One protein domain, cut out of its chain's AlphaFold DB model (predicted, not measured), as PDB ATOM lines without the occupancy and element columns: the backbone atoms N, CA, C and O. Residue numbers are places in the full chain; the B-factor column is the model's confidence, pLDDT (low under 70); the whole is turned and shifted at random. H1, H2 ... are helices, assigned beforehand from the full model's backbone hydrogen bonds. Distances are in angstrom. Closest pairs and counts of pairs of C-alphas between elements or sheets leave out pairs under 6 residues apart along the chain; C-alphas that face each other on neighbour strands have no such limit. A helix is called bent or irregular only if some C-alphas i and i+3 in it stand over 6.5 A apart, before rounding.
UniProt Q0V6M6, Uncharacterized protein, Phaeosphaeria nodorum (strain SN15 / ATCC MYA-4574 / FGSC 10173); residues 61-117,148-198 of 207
ATOM      1  N   TRP A  61      27.221 -64.467 -46.611       79.06
ATOM      2  CA  TRP A  61      27.368 -63.023 -46.437       79.06
ATOM      3  C   TRP A  61      26.716 -62.208 -47.550       79.06
ATOM      4  O   TRP A  61      26.116 -61.177 -47.258       79.06
ATOM      5  N   SER A  62      26.779 -62.690 -48.795       79.00
ATOM      6  CA  SER A  62      26.095 -62.044 -49.922       79.00
ATOM      7  C   SER A  62      24.583 -62.196 -49.788       79.00
ATOM      8  O   SER A  62      23.829 -61.249 -49.991       79.00
ATOM      9  N   LEU A  63      24.132 -63.376 -49.356       78.00
ATOM     10  CA  LEU A  63      22.715 -63.608 -49.101       78.00
ATOM     11  C   LEU A  63      22.198 -62.717 -47.962       78.00
ATOM     12  O   LEU A  63      21.094 -62.182 -48.036       78.00
ATOM     13  N   MET A  64      23.007 -62.534 -46.918       76.94
ATOM     14  CA  MET A  64      22.673 -61.656 -45.803       76.94
ATOM     15  C   MET A  64      22.617 -60.188 -46.236       76.94
ATOM     16  O   MET A  64      21.685 -59.498 -45.830       76.94
ATOM     17  N   SER A  65      23.554 -59.707 -47.066       73.50
ATOM     18  CA  SER A  65      23.521 -58.323 -47.562       73.50
ATOM     19  C   SER A  65      22.275 -58.051 -48.402       73.50
ATOM     20  O   SER A  65      21.601 -57.036 -48.202       73.50
ATOM     21  N   ASP A  66      21.909 -58.996 -49.263       74.44
ATOM     22  CA  ASP A  66      20.721 -58.880 -50.106       74.44
ATOM     23  C   ASP A  66      19.440 -58.929 -49.260       74.44
ATOM     24  O   ASP A  66      18.534 -58.110 -49.428       74.44
ATOM     25  N   ALA A  67      19.393 -59.810 -48.254       73.44
ATOM     26  CA  ALA A  67      18.289 -59.865 -47.301       73.44
ATOM     27  C   ALA A  67      18.190 -58.591 -46.443       73.44
ATOM     28  O   ALA A  67      17.083 -58.130 -46.156       73.44
ATOM     29  N   THR A  68      19.316 -57.976 -46.056       76.75
ATOM     30  CA  THR A  68      19.296 -56.758 -45.229       76.75
ATOM     31  C   THR A  68      18.657 -55.564 -45.923       76.75
ATOM     32  O   THR A  68      18.056 -54.750 -45.231       76.75
ATOM     33  N   ILE A  69      18.705 -55.460 -47.253       77.88
ATOM     34  CA  ILE A  69      18.037 -54.370 -47.987       77.88
ATOM     35  C   ILE A  69      16.518 -54.451 -47.786       77.88
ATOM     36  O   ILE A  69      15.867 -53.462 -47.438       77.88
ATOM     37  N   ILE A  70      15.963 -55.655 -47.923       72.56
ATOM     38  CA  ILE A  70      14.532 -55.926 -47.750       72.56
ATOM     39  C   ILE A  70      14.130 -55.767 -46.278       72.56
ATOM     40  O   ILE A  70      13.116 -55.141 -45.967       72.56
ATOM     41  N   VAL A  71      14.946 -56.287 -45.357       75.00
ATOM     42  CA  VAL A  71      14.702 -56.172 -43.911       75.00
ATOM     43  C   VAL A  71      14.765 -54.716 -43.452       75.00
ATOM     44  O   VAL A  71      13.930 -54.305 -42.651       75.00
ATOM     45  N   GLN A  72      15.690 -53.911 -43.977       75.00
ATOM     46  CA  GLN A  72      15.808 -52.487 -43.654       75.00
ATOM     47  C   GLN A  72      14.574 -51.709 -44.111       75.00
ATOM     48  O   GLN A  72      14.056 -50.863 -43.378       75.00
ATOM     49  N   HIS A  73      14.081 -52.009 -45.310       75.25
ATOM     50  CA  HIS A  73      12.854 -51.419 -45.819       75.25
ATOM     51  C   HIS A  73      11.647 -51.788 -44.952       75.25
ATOM     52  O   HIS A  73      10.941 -50.900 -44.469       75.25
ATOM     53  N   LEU A  74      11.470 -53.077 -44.657       79.94
ATOM     54  CA  LEU A  74      10.408 -53.563 -43.777       79.94
ATOM     55  C   LEU A  74      10.496 -52.940 -42.377       79.94
ATOM     56  O   LEU A  74       9.487 -52.508 -41.821       79.94
ATOM     57  N   ALA A  75      11.701 -52.836 -41.819       72.56
ATOM     58  CA  ALA A  75      11.932 -52.187 -40.538       72.56
ATOM     59  C   ALA A  75      11.539 -50.703 -40.583       72.56
ATOM     60  O   ALA A  75      10.880 -50.225 -39.662       72.56
ATOM     61  N   SER A  76      11.869 -49.980 -41.660       77.44
ATOM     62  CA  SER A  76      11.470 -48.574 -41.819       77.44
ATOM     63  C   SER A  76       9.948 -48.398 -41.854       77.44
ATOM     64  O   SER A  76       9.413 -47.499 -41.204       77.44
ATOM     65  N   VAL A  77       9.247 -49.314 -42.526       77.56
ATOM     66  CA  VAL A  77       7.785 -49.351 -42.609       77.56
ATOM     67  C   VAL A  77       7.165 -49.623 -41.238       77.56
ATOM     68  O   VAL A  77       6.260 -48.903 -40.810       77.56
ATOM     69  N   ILE A  78       7.684 -50.612 -40.510       74.81
ATOM     70  CA  ILE A  78       7.216 -50.945 -39.159       74.81
ATOM     71  C   ILE A  78       7.444 -49.765 -38.210       74.81
ATOM     72  O   ILE A  78       6.530 -49.394 -37.479       74.81
ATOM     73  N   ILE A  79       8.620 -49.129 -38.250       76.38
ATOM     74  CA  ILE A  79       8.925 -47.950 -37.427       76.38
ATOM     75  C   ILE A  79       7.965 -46.802 -37.756       76.38
ATOM     76  O   ILE A  79       7.456 -46.161 -36.836       76.38
ATOM     77  N   PHE A  80       7.666 -46.562 -39.034       78.06
ATOM     78  CA  PHE A  80       6.677 -45.564 -39.440       78.06
ATOM     79  C   PHE A  80       5.291 -45.860 -38.843       78.06
ATOM     80  O   PHE A  80       4.703 -44.982 -38.206       78.06
ATOM     81  N   CYS A  81       4.800 -47.097 -38.961       72.88
ATOM     82  CA  CYS A  81       3.526 -47.514 -38.369       72.88
ATOM     83  C   CYS A  81       3.527 -47.392 -36.837       72.88
ATOM     84  O   CYS A  81       2.574 -46.871 -36.257       72.88
ATOM     85  N   CYS A  82       4.600 -47.822 -36.170       72.94
ATOM     86  CA  CYS A  82       4.748 -47.706 -34.721       72.94
ATOM     87  C   CYS A  82       4.722 -46.243 -34.266       72.94
ATOM     88  O   CYS A  82       3.993 -45.913 -33.330       72.94
ATOM     89  N   CYS A  83       5.464 -45.358 -34.938       70.50
ATOM     90  CA  CYS A  83       5.458 -43.922 -34.656       70.50
ATOM     91  C   CYS A  83       4.067 -43.313 -34.867       70.50
ATOM     92  O   CYS A  83       3.598 -42.546 -34.027       70.50
ATOM     93  N   PHE A  84       3.384 -43.689 -35.949       73.06
ATOM     94  CA  PHE A  84       2.032 -43.225 -36.246       73.06
ATOM     95  C   PHE A  84       1.034 -43.614 -35.143       73.06
ATOM     96  O   PHE A  84       0.348 -42.751 -34.594       73.06
ATOM     97  N   VAL A  85       1.010 -44.889 -34.745       73.62
ATOM     98  CA  VAL A  85       0.118 -45.393 -33.685       73.62
ATOM     99  C   VAL A  85       0.466 -44.793 -32.317       73.62
ATOM    100  O   VAL A  85      -0.431 -44.450 -31.539       73.62
ATOM    101  N   ALA A  86       1.754 -44.622 -32.008       73.19
ATOM    102  CA  ALA A  86       2.204 -44.027 -30.750       73.19
ATOM    103  C   ALA A  86       1.760 -42.561 -30.602       73.19
ATOM    104  O   ALA A  86       1.340 -42.155 -29.515       73.19
ATOM    105  N   ILE A  87       1.802 -41.790 -31.693       76.81
ATOM    106  CA  ILE A  87       1.316 -40.404 -31.726       76.81
ATOM    107  C   ILE A  87      -0.217 -40.373 -31.665       76.81
ATOM    108  O   ILE A  87      -0.781 -39.587 -30.906       76.81
ATOM    109  N   PHE A  88      -0.899 -41.255 -32.404       71.94
ATOM    110  CA  PHE A  88      -2.366 -41.291 -32.464       71.94
ATOM    111  C   PHE A  88      -3.013 -41.681 -31.126       71.94
ATOM    112  O   PHE A  88      -4.059 -41.157 -30.757       71.94
ATOM    113  N   THR A  89      -2.375 -42.567 -30.358       77.69
ATOM    114  CA  THR A  89      -2.867 -42.984 -29.031       77.69
ATOM    115  C   THR A  89      -2.560 -41.981 -27.915       77.69
ATOM    116  O   THR A  89      -2.940 -42.223 -26.769       77.69
ATOM    117  N   GLY A  90      -1.856 -40.876 -28.207       69.88
ATOM    118  CA  GLY A  90      -1.491 -39.841 -27.230       69.88
ATOM    119  C   GLY A  90      -0.576 -40.321 -26.096       69.88
ATOM    120  O   GLY A  90      -0.325 -39.571 -25.154       69.88
ATOM    121  N   ARG A  91      -0.077 -41.564 -26.155       63.75
ATOM    122  CA  ARG A  91       0.739 -42.173 -25.094       63.75
ATOM    123  C   ARG A  91       2.192 -41.708 -25.102       63.75
ATOM    124  O   ARG A  91       2.861 -41.830 -24.080       63.75
ATOM    125  N   VAL A  92       2.681 -41.192 -26.228       68.50
ATOM    126  CA  VAL A  92       4.075 -40.760 -26.392       68.50
ATOM    127  C   VAL A  92       4.097 -39.363 -27.002       68.50
ATOM    128  O   VAL A  92       3.480 -39.123 -28.038       68.50
ATOM    129  N   SER A  93       4.810 -38.425 -26.370       73.12
ATOM    130  CA  SER A  93       4.973 -37.087 -26.939       73.12
ATOM    131  C   SER A  93       5.813 -37.176 -28.226       73.12
ATOM    132  O   SER A  93       6.863 -37.827 -28.222       73.12
ATOM    133  N   PRO A  94       5.416 -36.514 -29.331       74.50
ATOM    134  CA  PRO A  94       6.193 -36.514 -30.578       74.50
ATOM    135  C   PRO A  94       7.648 -36.064 -30.372       74.50
ATOM    136  O   PRO A  94       8.565 -36.538 -31.039       74.50
ATOM    137  N   VAL A  95       7.865 -35.190 -29.383       74.19
ATOM    138  CA  VAL A  95       9.184 -34.692 -28.980       74.19
ATOM    139  C   VAL A  95      10.073 -35.803 -28.416       74.19
ATOM    140  O   VAL A  95      11.266 -35.814 -28.700       74.19
ATOM    141  N   ALA A  96       9.521 -36.764 -27.667       75.25
ATOM    142  CA  ALA A  96      10.299 -37.883 -27.141       75.25
ATOM    143  C   ALA A  96      10.813 -38.791 -28.267       75.25
ATOM    144  O   ALA A  96      11.975 -39.181 -28.243       75.25
ATOM    145  N   ILE A  97       9.987 -39.073 -29.280       78.88
ATOM    146  CA  ILE A  97      10.373 -39.906 -30.433       78.88
ATOM    147  C   ILE A  97      11.530 -39.254 -31.201       78.88
ATOM    148  O   ILE A  97      12.537 -39.904 -31.480       78.88
ATOM    149  N   VAL A  98      11.419 -37.950 -31.481       77.69
ATOM    150  CA  VAL A  98      12.498 -37.177 -32.118       77.69
ATOM    151  C   VAL A  98      13.746 -37.152 -31.234       77.69
ATOM    152  O   VAL A  98      14.849 -37.340 -31.740       77.69
ATOM    153  N   GLY A  99      13.585 -37.001 -29.917       77.62
ATOM    154  CA  GLY A  99      14.685 -37.039 -28.956       77.62
ATOM    155  C   GLY A  99      15.460 -38.360 -28.987       77.62
ATOM    156  O   GLY A  99      16.686 -38.345 -29.100       77.62
ATOM    157  N   TRP A 100      14.762 -39.498 -28.968       79.25
ATOM    158  CA  TRP A 100      15.380 -40.824 -29.085       79.25
ATOM    159  C   TRP A 100      16.072 -41.027 -30.440       79.25
ATOM    160  O   TRP A 100      17.189 -41.542 -30.480       79.25
ATOM    161  N   ALA A 101      15.469 -40.569 -31.542       77.94
ATOM    162  CA  ALA A 101      16.068 -40.652 -32.876       77.94
ATOM    163  C   ALA A 101      17.342 -39.793 -33.005       77.94
ATOM    164  O   ALA A 101      18.343 -40.232 -33.582       77.94
ATOM    165  N   SER A 102      17.335 -38.586 -32.429       79.50
ATOM    166  CA  SER A 102      18.516 -37.720 -32.359       79.50
ATOM    167  C   SER A 102      19.607 -38.334 -31.485       79.50
ATOM    168  O   SER A 102      20.769 -38.340 -31.886       79.50
ATOM    169  N   LEU A 103      19.253 -38.912 -30.335       84.38
ATOM    170  CA  LEU A 103      20.204 -39.589 -29.453       84.38
ATOM    171  C   LEU A 103      20.867 -40.788 -30.146       84.38
ATOM    172  O   LEU A 103      22.086 -40.933 -30.080       84.38
ATOM    173  N   PHE A 104      20.091 -41.598 -30.869       80.06
ATOM    174  CA  PHE A 104      20.622 -42.735 -31.624       80.06
ATOM    175  C   PHE A 104      21.530 -42.285 -32.779       80.06
ATOM    176  O   PHE A 104      22.596 -42.861 -32.986       80.06
ATOM    177  N   SER A 105      21.163 -41.204 -33.476       81.38
ATOM    178  CA  SER A 105      22.003 -40.594 -34.520       81.38
ATOM    179  C   SER A 105      23.333 -40.077 -33.970       81.38
ATOM    180  O   SER A 105      24.378 -40.278 -34.588       81.38
ATOM    181  N   LEU A 106      23.316 -39.441 -32.796       85.44
ATOM    182  CA  LEU A 106      24.531 -38.964 -32.135       85.44
ATOM    183  C   LEU A 106      25.418 -40.129 -31.684       85.44
ATOM    184  O   LEU A 106      26.624 -40.096 -31.920       85.44
ATOM    185  N   LEU A 107      24.832 -41.180 -31.102       84.56
ATOM    186  CA  LEU A 107      25.561 -42.396 -30.734       84.56
ATOM    187  C   LEU A 107      26.211 -43.064 -31.947       84.56
ATOM    188  O   LEU A 107      27.393 -43.399 -31.895       84.56
ATOM    189  N   ALA A 108      25.472 -43.212 -33.049       78.56
ATOM    190  CA  ALA A 108      25.996 -43.776 -34.288       78.56
ATOM    191  C   ALA A 108      27.152 -42.934 -34.854       78.56
ATOM    192  O   ALA A 108      28.161 -43.487 -35.287       78.56
ATOM    193  N   TRP A 109      27.043 -41.601 -34.799       80.31
ATOM    194  CA  TRP A 109      28.107 -40.696 -35.237       80.31
ATOM    195  C   TRP A 109      29.374 -40.825 -34.385       80.31
ATOM    196  O   TRP A 109      30.469 -40.916 -34.939       80.31
ATOM    197  N   VAL A 110      29.237 -40.892 -33.056       84.31
ATOM    198  CA  VAL A 110      30.372 -41.079 -32.134       84.31
ATOM    199  C   VAL A 110      31.033 -42.440 -32.347       84.31
ATOM    200  O   VAL A 110      32.259 -42.520 -32.412       84.31
ATOM    201  N   LEU A 111      30.242 -43.505 -32.499       82.69
ATOM    202  CA  LEU A 111      30.759 -44.854 -32.726       82.69
ATOM    203  C   LEU A 111      31.505 -44.960 -34.065       82.69
ATOM    204  O   LEU A 111      32.576 -45.562 -34.134       82.69
ATOM    205  N   TRP A 112      30.969 -44.333 -35.114       76.19
ATOM    206  CA  TRP A 112      31.613 -44.236 -36.423       76.19
ATOM    207  C   TRP A 112      32.933 -43.464 -36.362       76.19
ATOM    208  O   TRP A 112      33.927 -43.903 -36.936       76.19
ATOM    209  N   ASP A 113      32.966 -42.338 -35.646       78.75
ATOM    210  CA  ASP A 113      34.176 -41.534 -35.470       78.75
ATOM    211  C   ASP A 113      35.262 -42.295 -34.698       78.75
ATOM    212  O   ASP A 113      36.421 -42.318 -35.114       78.75
ATOM    213  N   TYR A 114      34.864 -43.001 -33.635       80.44
ATOM    214  CA  TYR A 114      35.746 -43.861 -32.850       80.44
ATOM    215  C   TYR A 114      36.334 -45.005 -33.692       80.44
ATOM    216  O   TYR A 114      37.549 -45.210 -33.703       80.44
ATOM    217  N   TRP A 115      35.495 -45.706 -34.461       82.75
ATOM    218  CA  TRP A 115      35.934 -46.804 -35.327       82.75
ATOM    219  C   TRP A 115      36.820 -46.324 -36.490       82.75
ATOM    220  O   TRP A 115      37.831 -46.953 -36.811       82.75
ATOM    221  N   MET A 116      36.507 -45.174 -37.096       70.12
ATOM    222  CA  MET A 116      37.355 -44.560 -38.127       70.12
ATOM    223  C   MET A 116      38.692 -44.053 -37.590       70.12
ATOM    224  O   MET A 116      39.680 -44.067 -38.325       70.12
ATOM    225  N   GLY A 117      38.742 -43.623 -36.328       68.25
ATOM    226  CA  GLY A 117      39.986 -43.246 -35.658       68.25
ATOM    227  C   GLY A 117      40.967 -44.415 -35.532       68.25
ATOM    228  O   GLY A 117      42.174 -44.216 -35.653       68.25
ATOM    229  N   GLN A 148      35.332 -29.715 -42.597       66.06
ATOM    230  CA  GLN A 148      34.565 -28.876 -43.521       66.06
ATOM    231  C   GLN A 148      33.454 -29.629 -44.260       66.06
ATOM    232  O   GLN A 148      32.365 -29.081 -44.402       66.06
ATOM    233  N   GLN A 149      33.669 -30.882 -44.668       69.81
ATOM    234  CA  GLN A 149      32.596 -31.719 -45.221       69.81
ATOM    235  C   GLN A 149      31.496 -31.979 -44.181       69.81
ATOM    236  O   GLN A 149      30.320 -31.797 -44.482       69.81
ATOM    237  N   ARG A 150      31.868 -32.301 -42.934       66.06
ATOM    238  CA  ARG A 150      30.922 -32.499 -41.820       66.06
ATOM    239  C   ARG A 150      30.150 -31.225 -41.481       66.06
ATOM    240  O   ARG A 150      28.945 -31.283 -41.267       66.06
ATOM    241  N   LEU A 151      30.819 -30.074 -41.481       69.75
ATOM    242  CA  LEU A 151      30.189 -28.771 -41.287       69.75
ATOM    243  C   LEU A 151      29.284 -28.403 -42.461       69.75
ATOM    244  O   LEU A 151      28.262 -27.775 -42.230       69.75
ATOM    245  N   ALA A 152      29.599 -28.806 -43.694       68.38
ATOM    246  CA  ALA A 152      28.718 -28.595 -44.839       68.38
ATOM    247  C   ALA A 152      27.435 -29.434 -44.728       68.38
ATOM    248  O   ALA A 152      26.350 -28.892 -44.939       68.38
ATOM    249  N   THR A 153      27.537 -30.708 -44.329       78.69
ATOM    250  CA  THR A 153      26.375 -31.581 -44.081       78.69
ATOM    251  C   THR A 153      25.558 -31.121 -42.873       78.69
ATOM    252  O   THR A 153      24.333 -31.119 -42.915       78.69
ATOM    253  N   LEU A 154      26.217 -30.678 -41.798       80.06
ATOM    254  CA  LEU A 154      25.530 -30.132 -40.629       80.06
ATOM    255  C   LEU A 154      24.872 -28.790 -40.955       80.06
ATOM    256  O   LEU A 154      23.736 -28.554 -40.565       80.06
ATOM    257  N   LYS A 155      25.544 -27.921 -41.712       68.69
ATOM    258  CA  LYS A 155      24.993 -26.640 -42.164       68.69
ATOM    259  C   LYS A 155      23.785 -26.859 -43.068       68.69
ATOM    260  O   LYS A 155      22.786 -26.179 -42.876       68.69
ATOM    261  N   SER A 156      23.835 -27.810 -44.006       77.81
ATOM    262  CA  SER A 156      22.663 -28.136 -44.824       77.81
ATOM    263  C   SER A 156      21.533 -28.728 -43.977       77.81
ATOM    264  O   SER A 156      20.396 -28.295 -44.129       77.81
ATOM    265  N   ALA A 157      21.830 -29.615 -43.022       75.25
ATOM    266  CA  ALA A 157      20.835 -30.157 -42.093       75.25
ATOM    267  C   ALA A 157      20.191 -29.069 -41.216       75.25
ATOM    268  O   ALA A 157      18.975 -29.051 -41.052       75.25
ATOM    269  N   VAL A 158      20.980 -28.119 -40.705       78.81
ATOM    270  CA  VAL A 158      20.492 -26.967 -39.930       78.81
ATOM    271  C   VAL A 158      19.634 -26.052 -40.797       78.81
ATOM    272  O   VAL A 158      18.609 -25.575 -40.325       78.81
ATOM    273  N   LEU A 159      19.999 -25.829 -42.062       78.25
ATOM    274  CA  LEU A 159      19.192 -25.031 -42.990       78.25
ATOM    275  C   LEU A 159      17.866 -25.716 -43.328       78.25
ATOM    276  O   LEU A 159      16.834 -25.052 -43.349       78.25
ATOM    277  N   ILE A 160      17.873 -27.033 -43.532       79.94
ATOM    278  CA  ILE A 160      16.653 -27.821 -43.743       79.94
ATOM    279  C   ILE A 160      15.785 -27.788 -42.481       79.94
ATOM    280  O   ILE A 160      14.588 -27.539 -42.568       79.94
ATOM    281  N   TYR A 161      16.376 -27.961 -41.298       74.81
ATOM    282  CA  TYR A 161      15.662 -27.888 -40.025       74.81
ATOM    283  C   TYR A 161      15.081 -26.491 -39.762       74.81
ATOM    284  O   TYR A 161      13.923 -26.364 -39.377       74.81
ATOM    285  N   ALA A 162      15.838 -25.428 -40.039       70.31
ATOM    286  CA  ALA A 162      15.368 -24.049 -39.940       70.31
ATOM    287  C   ALA A 162      14.252 -23.751 -40.954       70.31
ATOM    288  O   ALA A 162      13.281 -23.080 -40.609       70.31
ATOM    289  N   ALA A 163      14.342 -24.292 -42.173       74.00
ATOM    290  CA  ALA A 163      13.274 -24.207 -43.165       74.00
ATOM    291  C   ALA A 163      12.013 -24.952 -42.700       74.00
ATOM    292  O   ALA A 163      10.920 -24.411 -42.822       74.00
ATOM    293  N   LEU A 164      12.151 -26.138 -42.096       70.69
ATOM    294  CA  LEU A 164      11.043 -26.894 -41.501       70.69
ATOM    295  C   LEU A 164      10.425 -26.178 -40.293       70.69
ATOM    296  O   LEU A 164       9.215 -26.244 -40.116       70.69
ATOM    297  N   LEU A 165      11.216 -25.467 -39.485       68.44
ATOM    298  CA  LEU A 165      10.713 -24.640 -38.383       68.44
ATOM    299  C   LEU A 165      10.017 -23.366 -38.879       68.44
ATOM    300  O   LEU A 165       8.975 -23.002 -38.341       68.44
ATOM    301  N   GLY A 166      10.542 -22.720 -39.923       69.62
ATOM    302  CA  GLY A 166       9.907 -21.566 -40.567       69.62
ATOM    303  C   GLY A 166       8.627 -21.936 -41.323       69.62
ATOM    304  O   GLY A 166       7.653 -21.187 -41.300       69.62
ATOM    305  N   LEU A 167       8.591 -23.127 -41.927       59.91
ATOM    306  CA  LEU A 167       7.402 -23.710 -42.549       59.91
ATOM    307  C   LEU A 167       6.495 -24.419 -41.538       59.91
ATOM    308  O   LEU A 167       5.365 -24.724 -41.889       59.91
ATOM    309  N   SER A 168       6.931 -24.665 -40.299       65.19
ATOM    310  CA  SER A 168       6.150 -25.343 -39.252       65.19
ATOM    311  C   SER A 168       4.747 -24.759 -39.075       65.19
ATOM    312  O   SER A 168       3.800 -25.537 -39.102       65.19
ATOM    313  N   PRO A 169       4.531 -23.431 -38.983       62.81
ATOM    314  CA  PRO A 169       3.177 -22.875 -38.921       62.81
ATOM    315  C   PRO A 169       2.349 -23.118 -40.196       62.81
ATOM    316  O   PRO A 169       1.135 -23.267 -40.102       62.81
ATOM    317  N   ILE A 170       2.981 -23.221 -41.368       59.16
ATOM    318  CA  ILE A 170       2.322 -23.488 -42.660       59.16
ATOM    319  C   ILE A 170       1.967 -24.976 -42.777       59.16
ATOM    320  O   ILE A 170       0.829 -25.316 -43.083       59.16
ATOM    321  N   LEU A 171       2.907 -25.860 -42.436       53.19
ATOM    322  CA  LEU A 171       2.703 -27.301 -42.302       53.19
ATOM    323  C   LEU A 171       1.630 -27.597 -41.259       53.19
ATOM    324  O   LEU A 171       0.763 -28.414 -41.536       53.19
ATOM    325  N   LYS A 172       1.645 -26.917 -40.105       55.09
ATOM    326  CA  LYS A 172       0.670 -27.062 -39.012       55.09
ATOM    327  C   LYS A 172      -0.708 -26.551 -39.410       55.09
ATOM    328  O   LYS A 172      -1.686 -27.224 -39.129       55.09
ATOM    329  N   SER A 173      -0.792 -25.418 -40.102       58.91
ATOM    330  CA  SER A 173      -2.049 -24.911 -40.667       58.91
ATOM    331  C   SER A 173      -2.646 -25.892 -41.693       58.91
ATOM    332  O   SER A 173      -3.836 -26.214 -41.646       58.91
ATOM    333  N   LEU A 174      -1.803 -26.471 -42.557       58.31
ATOM    334  CA  LEU A 174      -2.222 -27.441 -43.573       58.31
ATOM    335  C   LEU A 174      -2.585 -28.817 -42.977       58.31
ATOM    336  O   LEU A 174      -3.588 -29.417 -43.360       58.31
ATOM    337  N   THR A 175      -1.811 -29.311 -42.003       65.38
ATOM    338  CA  THR A 175      -2.085 -30.586 -41.311       65.38
ATOM    339  C   THR A 175      -3.245 -30.487 -40.329       65.38
ATOM    340  O   THR A 175      -3.974 -31.461 -40.193       65.38
ATOM    341  N   GLN A 176      -3.497 -29.328 -39.708       59.00
ATOM    342  CA  GLN A 176      -4.702 -29.105 -38.894       59.00
ATOM    343  C   GLN A 176      -5.982 -29.166 -39.745       59.00
ATOM    344  O   GLN A 176      -7.034 -29.565 -39.252       59.00
ATOM    345  N   SER A 177      -5.877 -28.815 -41.029       58.69
ATOM    346  CA  SER A 177      -6.968 -28.892 -42.007       58.69
ATOM    347  C   SER A 177      -7.154 -30.298 -42.600       58.69
ATOM    348  O   SER A 177      -8.105 -30.533 -43.341       58.69
ATOM    349  N   THR A 178      -6.254 -31.241 -42.293       74.44
ATOM    350  CA  THR A 178      -6.350 -32.631 -42.752       74.44
ATOM    351  C   THR A 178      -7.124 -33.450 -41.722       74.44
ATOM    352  O   THR A 178      -6.696 -33.609 -40.581       74.44
ATOM    353  N   THR A 179      -8.283 -33.978 -42.113       72.81
ATOM    354  CA  THR A 179      -9.131 -34.800 -41.240       72.81
ATOM    355  C   THR A 179      -8.503 -36.172 -40.961       72.81
ATOM    356  O   THR A 179      -7.764 -36.708 -41.789       72.81
ATOM    357  N   SER A 180      -8.815 -36.760 -39.796       73.88
ATOM    358  CA  SER A 180      -8.307 -38.073 -39.346       73.88
ATOM    359  C   SER A 180      -8.459 -39.172 -40.407       73.88
ATOM    360  O   SER A 180      -7.547 -39.972 -40.606       73.88
ATOM    361  N   ASP A 181      -9.571 -39.178 -41.142       82.81
ATOM    362  CA  ASP A 181      -9.846 -40.174 -42.186       82.81
ATOM    363  C   ASP A 181      -8.868 -40.066 -43.367       82.81
ATOM    364  O   ASP A 181      -8.400 -41.069 -43.905       82.81
ATOM    365  N   SER A 182      -8.478 -38.838 -43.719       80.38
ATOM    366  CA  SER A 182      -7.521 -38.557 -44.794       80.38
ATOM    367  C   SER A 182      -6.104 -38.988 -44.408       80.38
ATOM    368  O   SER A 182      -5.344 -39.463 -45.246       80.38
ATOM    369  N   ILE A 183      -5.749 -38.872 -43.127       80.44
ATOM    370  CA  ILE A 183      -4.466 -39.338 -42.580       80.44
ATOM    371  C   ILE A 183      -4.354 -40.865 -42.659       80.44
ATOM    372  O   ILE A 183      -3.309 -41.391 -43.052       80.44
ATOM    373  N   TRP A 184      -5.431 -41.583 -42.346       78.56
ATOM    374  CA  TRP A 184      -5.491 -43.034 -42.528       78.56
ATOM    375  C   TRP A 184      -5.409 -43.427 -44.007       78.56
ATOM    376  O   TRP A 184      -4.642 -44.323 -44.365       78.56
ATOM    377  N   ALA A 185      -6.123 -42.719 -44.885       78.75
ATOM    378  CA  ALA A 185      -6.075 -42.972 -46.323       78.75
ATOM    379  C   ALA A 185      -4.673 -42.732 -46.908       78.75
ATOM    380  O   ALA A 185      -4.137 -43.591 -47.607       78.75
ATOM    381  N   LEU A 186      -4.046 -41.600 -46.581       77.31
ATOM    382  CA  LEU A 186      -2.716 -41.251 -47.075       77.31
ATOM    383  C   LEU A 186      -1.629 -42.149 -46.484       77.31
ATOM    384  O   LEU A 186      -0.755 -42.568 -47.228       77.31
ATOM    385  N   SER A 187      -1.676 -42.501 -45.196       78.69
ATOM    386  CA  SER A 187      -0.696 -43.434 -44.612       78.69
ATOM    387  C   SER A 187      -0.776 -44.820 -45.252       78.69
ATOM    388  O   SER A 187       0.258 -45.380 -45.608       78.69
ATOM    389  N   THR A 188      -1.988 -45.331 -45.486       79.62
ATOM    390  CA  THR A 188      -2.199 -46.610 -46.180       79.62
ATOM    391  C   THR A 188      -1.751 -46.530 -47.640       79.62
ATOM    392  O   THR A 188      -1.122 -47.452 -48.147       79.62
ATOM    393  N   TRP A 189      -2.013 -45.413 -48.321       81.44
ATOM    394  CA  TRP A 189      -1.606 -45.216 -49.711       81.44
ATOM    395  C   TRP A 189      -0.091 -45.040 -49.868       81.44
ATOM    396  O   TRP A 189       0.508 -45.660 -50.743       81.44
ATOM    397  N   LEU A 190       0.555 -44.262 -48.991       76.12
ATOM    398  CA  LEU A 190       2.013 -44.133 -48.948       76.12
ATOM    399  C   LEU A 190       2.673 -45.473 -48.622       76.12
ATOM    400  O   LEU A 190       3.682 -45.793 -49.236       76.12
ATOM    401  N   LEU A 191       2.097 -46.262 -47.710       78.38
ATOM    402  CA  LEU A 191       2.550 -47.620 -47.408       78.38
ATOM    403  C   LEU A 191       2.475 -48.515 -48.652       78.38
ATOM    404  O   LEU A 191       3.453 -49.171 -48.996       78.38
ATOM    405  N   LEU A 192       1.336 -48.515 -49.348       78.12
ATOM    406  CA  LEU A 192       1.132 -49.323 -50.551       78.12
ATOM    407  C   LEU A 192       2.079 -48.922 -51.685       78.12
ATOM    408  O   LEU A 192       2.655 -49.794 -52.326       78.12
ATOM    409  N   ILE A 193       2.285 -47.623 -51.904       77.31
ATOM    410  CA  ILE A 193       3.266 -47.115 -52.871       77.31
ATOM    411  C   ILE A 193       4.680 -47.521 -52.448       77.31
ATOM    412  O   ILE A 193       5.456 -47.997 -53.268       77.31
ATOM    413  N   ASN A 194       5.027 -47.367 -51.174       75.00
ATOM    414  CA  ASN A 194       6.354 -47.709 -50.678       75.00
ATOM    415  C   ASN A 194       6.662 -49.200 -50.881       75.00
ATOM    416  O   ASN A 194       7.744 -49.510 -51.358       75.00
ATOM    417  N   VAL A 195       5.688 -50.083 -50.636       78.62
ATOM    418  CA  VAL A 195       5.786 -51.524 -50.913       78.62
ATOM    419  C   VAL A 195       5.835 -51.807 -52.417       78.62
ATOM    420  O   VAL A 195       6.653 -52.597 -52.860       78.62
ATOM    421  N   ALA A 196       4.999 -51.166 -53.236       75.62
ATOM    422  CA  ALA A 196       4.925 -51.461 -54.671       75.62
ATOM    423  C   ALA A 196       6.144 -50.977 -55.475       75.62
ATOM    424  O   ALA A 196       6.499 -51.596 -56.474       75.62
ATOM    425  N   PHE A 197       6.761 -49.864 -55.069       72.38
ATOM    426  CA  PHE A 197       7.910 -49.268 -55.758       72.38
ATOM    427  C   PHE A 197       9.256 -49.664 -55.149       72.38
ATOM    428  O   PHE A 197      10.294 -49.277 -55.692       72.38
ATOM    429  N   PHE A 198       9.270 -50.403 -54.034       70.75
ATOM    430  CA  PHE A 198      10.523 -50.932 -53.527       70.75
ATOM    431  C   PHE A 198      10.985 -52.063 -54.432       70.75
ATOM    432  O   PHE A 198      10.281 -53.049 -54.648       70.75
TER     433      PHE A 198
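What this domain is: This is residues 61 to 117 and 148 to 198 of the 207 residues of an uncharacterized protein of Phaeosphaeria nodorum (strain SN15 / ATCC MYA-4574 / FGSC 10173) (UniProt Q0V6M6). The longest helix, bent H3, and H2 form one limb of an open V of spaced helices; H1 and H4, side by side, form the other. The printed part has 108 residues, with four named helices, H1 to H4 in order along the chain, and no named strand; its class is all helix, and it is loose, with a radius of gyration of the C-alphas of 17.6 A and spans of 50 by 38 by 28 A.

Where its parts are: H3, residues 148 to 176, was assigned as one helix by its hydrogen bonds but is bent: C-alphas 166 and 169 are 7.1 A apart. Its arms are H3a, residues 148 to 166, 25.9 A, and H3b, residues 169 to 176. H2, residues 94 to 117, spans 34.8 A. H1, residues 61 to 88, spans 39.4 A from (27.368, -63.023, -46.437), with a 30 degree kink near residue 70. H4, residues 180 to 197, 25.6 A, ends at (7.910, -49.268, -55.758).

How they stand to each other: H3a and H3b stand at a steep tilt of 59 degrees. H2 and H3a are apart. H1 is close but not clearly touching H2, closest C-alphas Ile 87 and Pro 94, 6.3 A, and H4, Val 77 and Leu 191, 7.3 A; both run opposite ways to H1, at shallow tilts of 28 and 5 degrees. Every O i to N i+4 pair is within hydrogen-bond range in H2, H3a, H3b and H4, and 23 of 24 in H1.

The domain as a whole: C-alphas 117 and 148 are 17.3 A apart across the cut; residues 118 to 147 are not printed. The links H1 to H2 and H3 to H4 are tight. Mean pLDDT of the printed part is 74.2; residues 165 to 177, among others, are under 70.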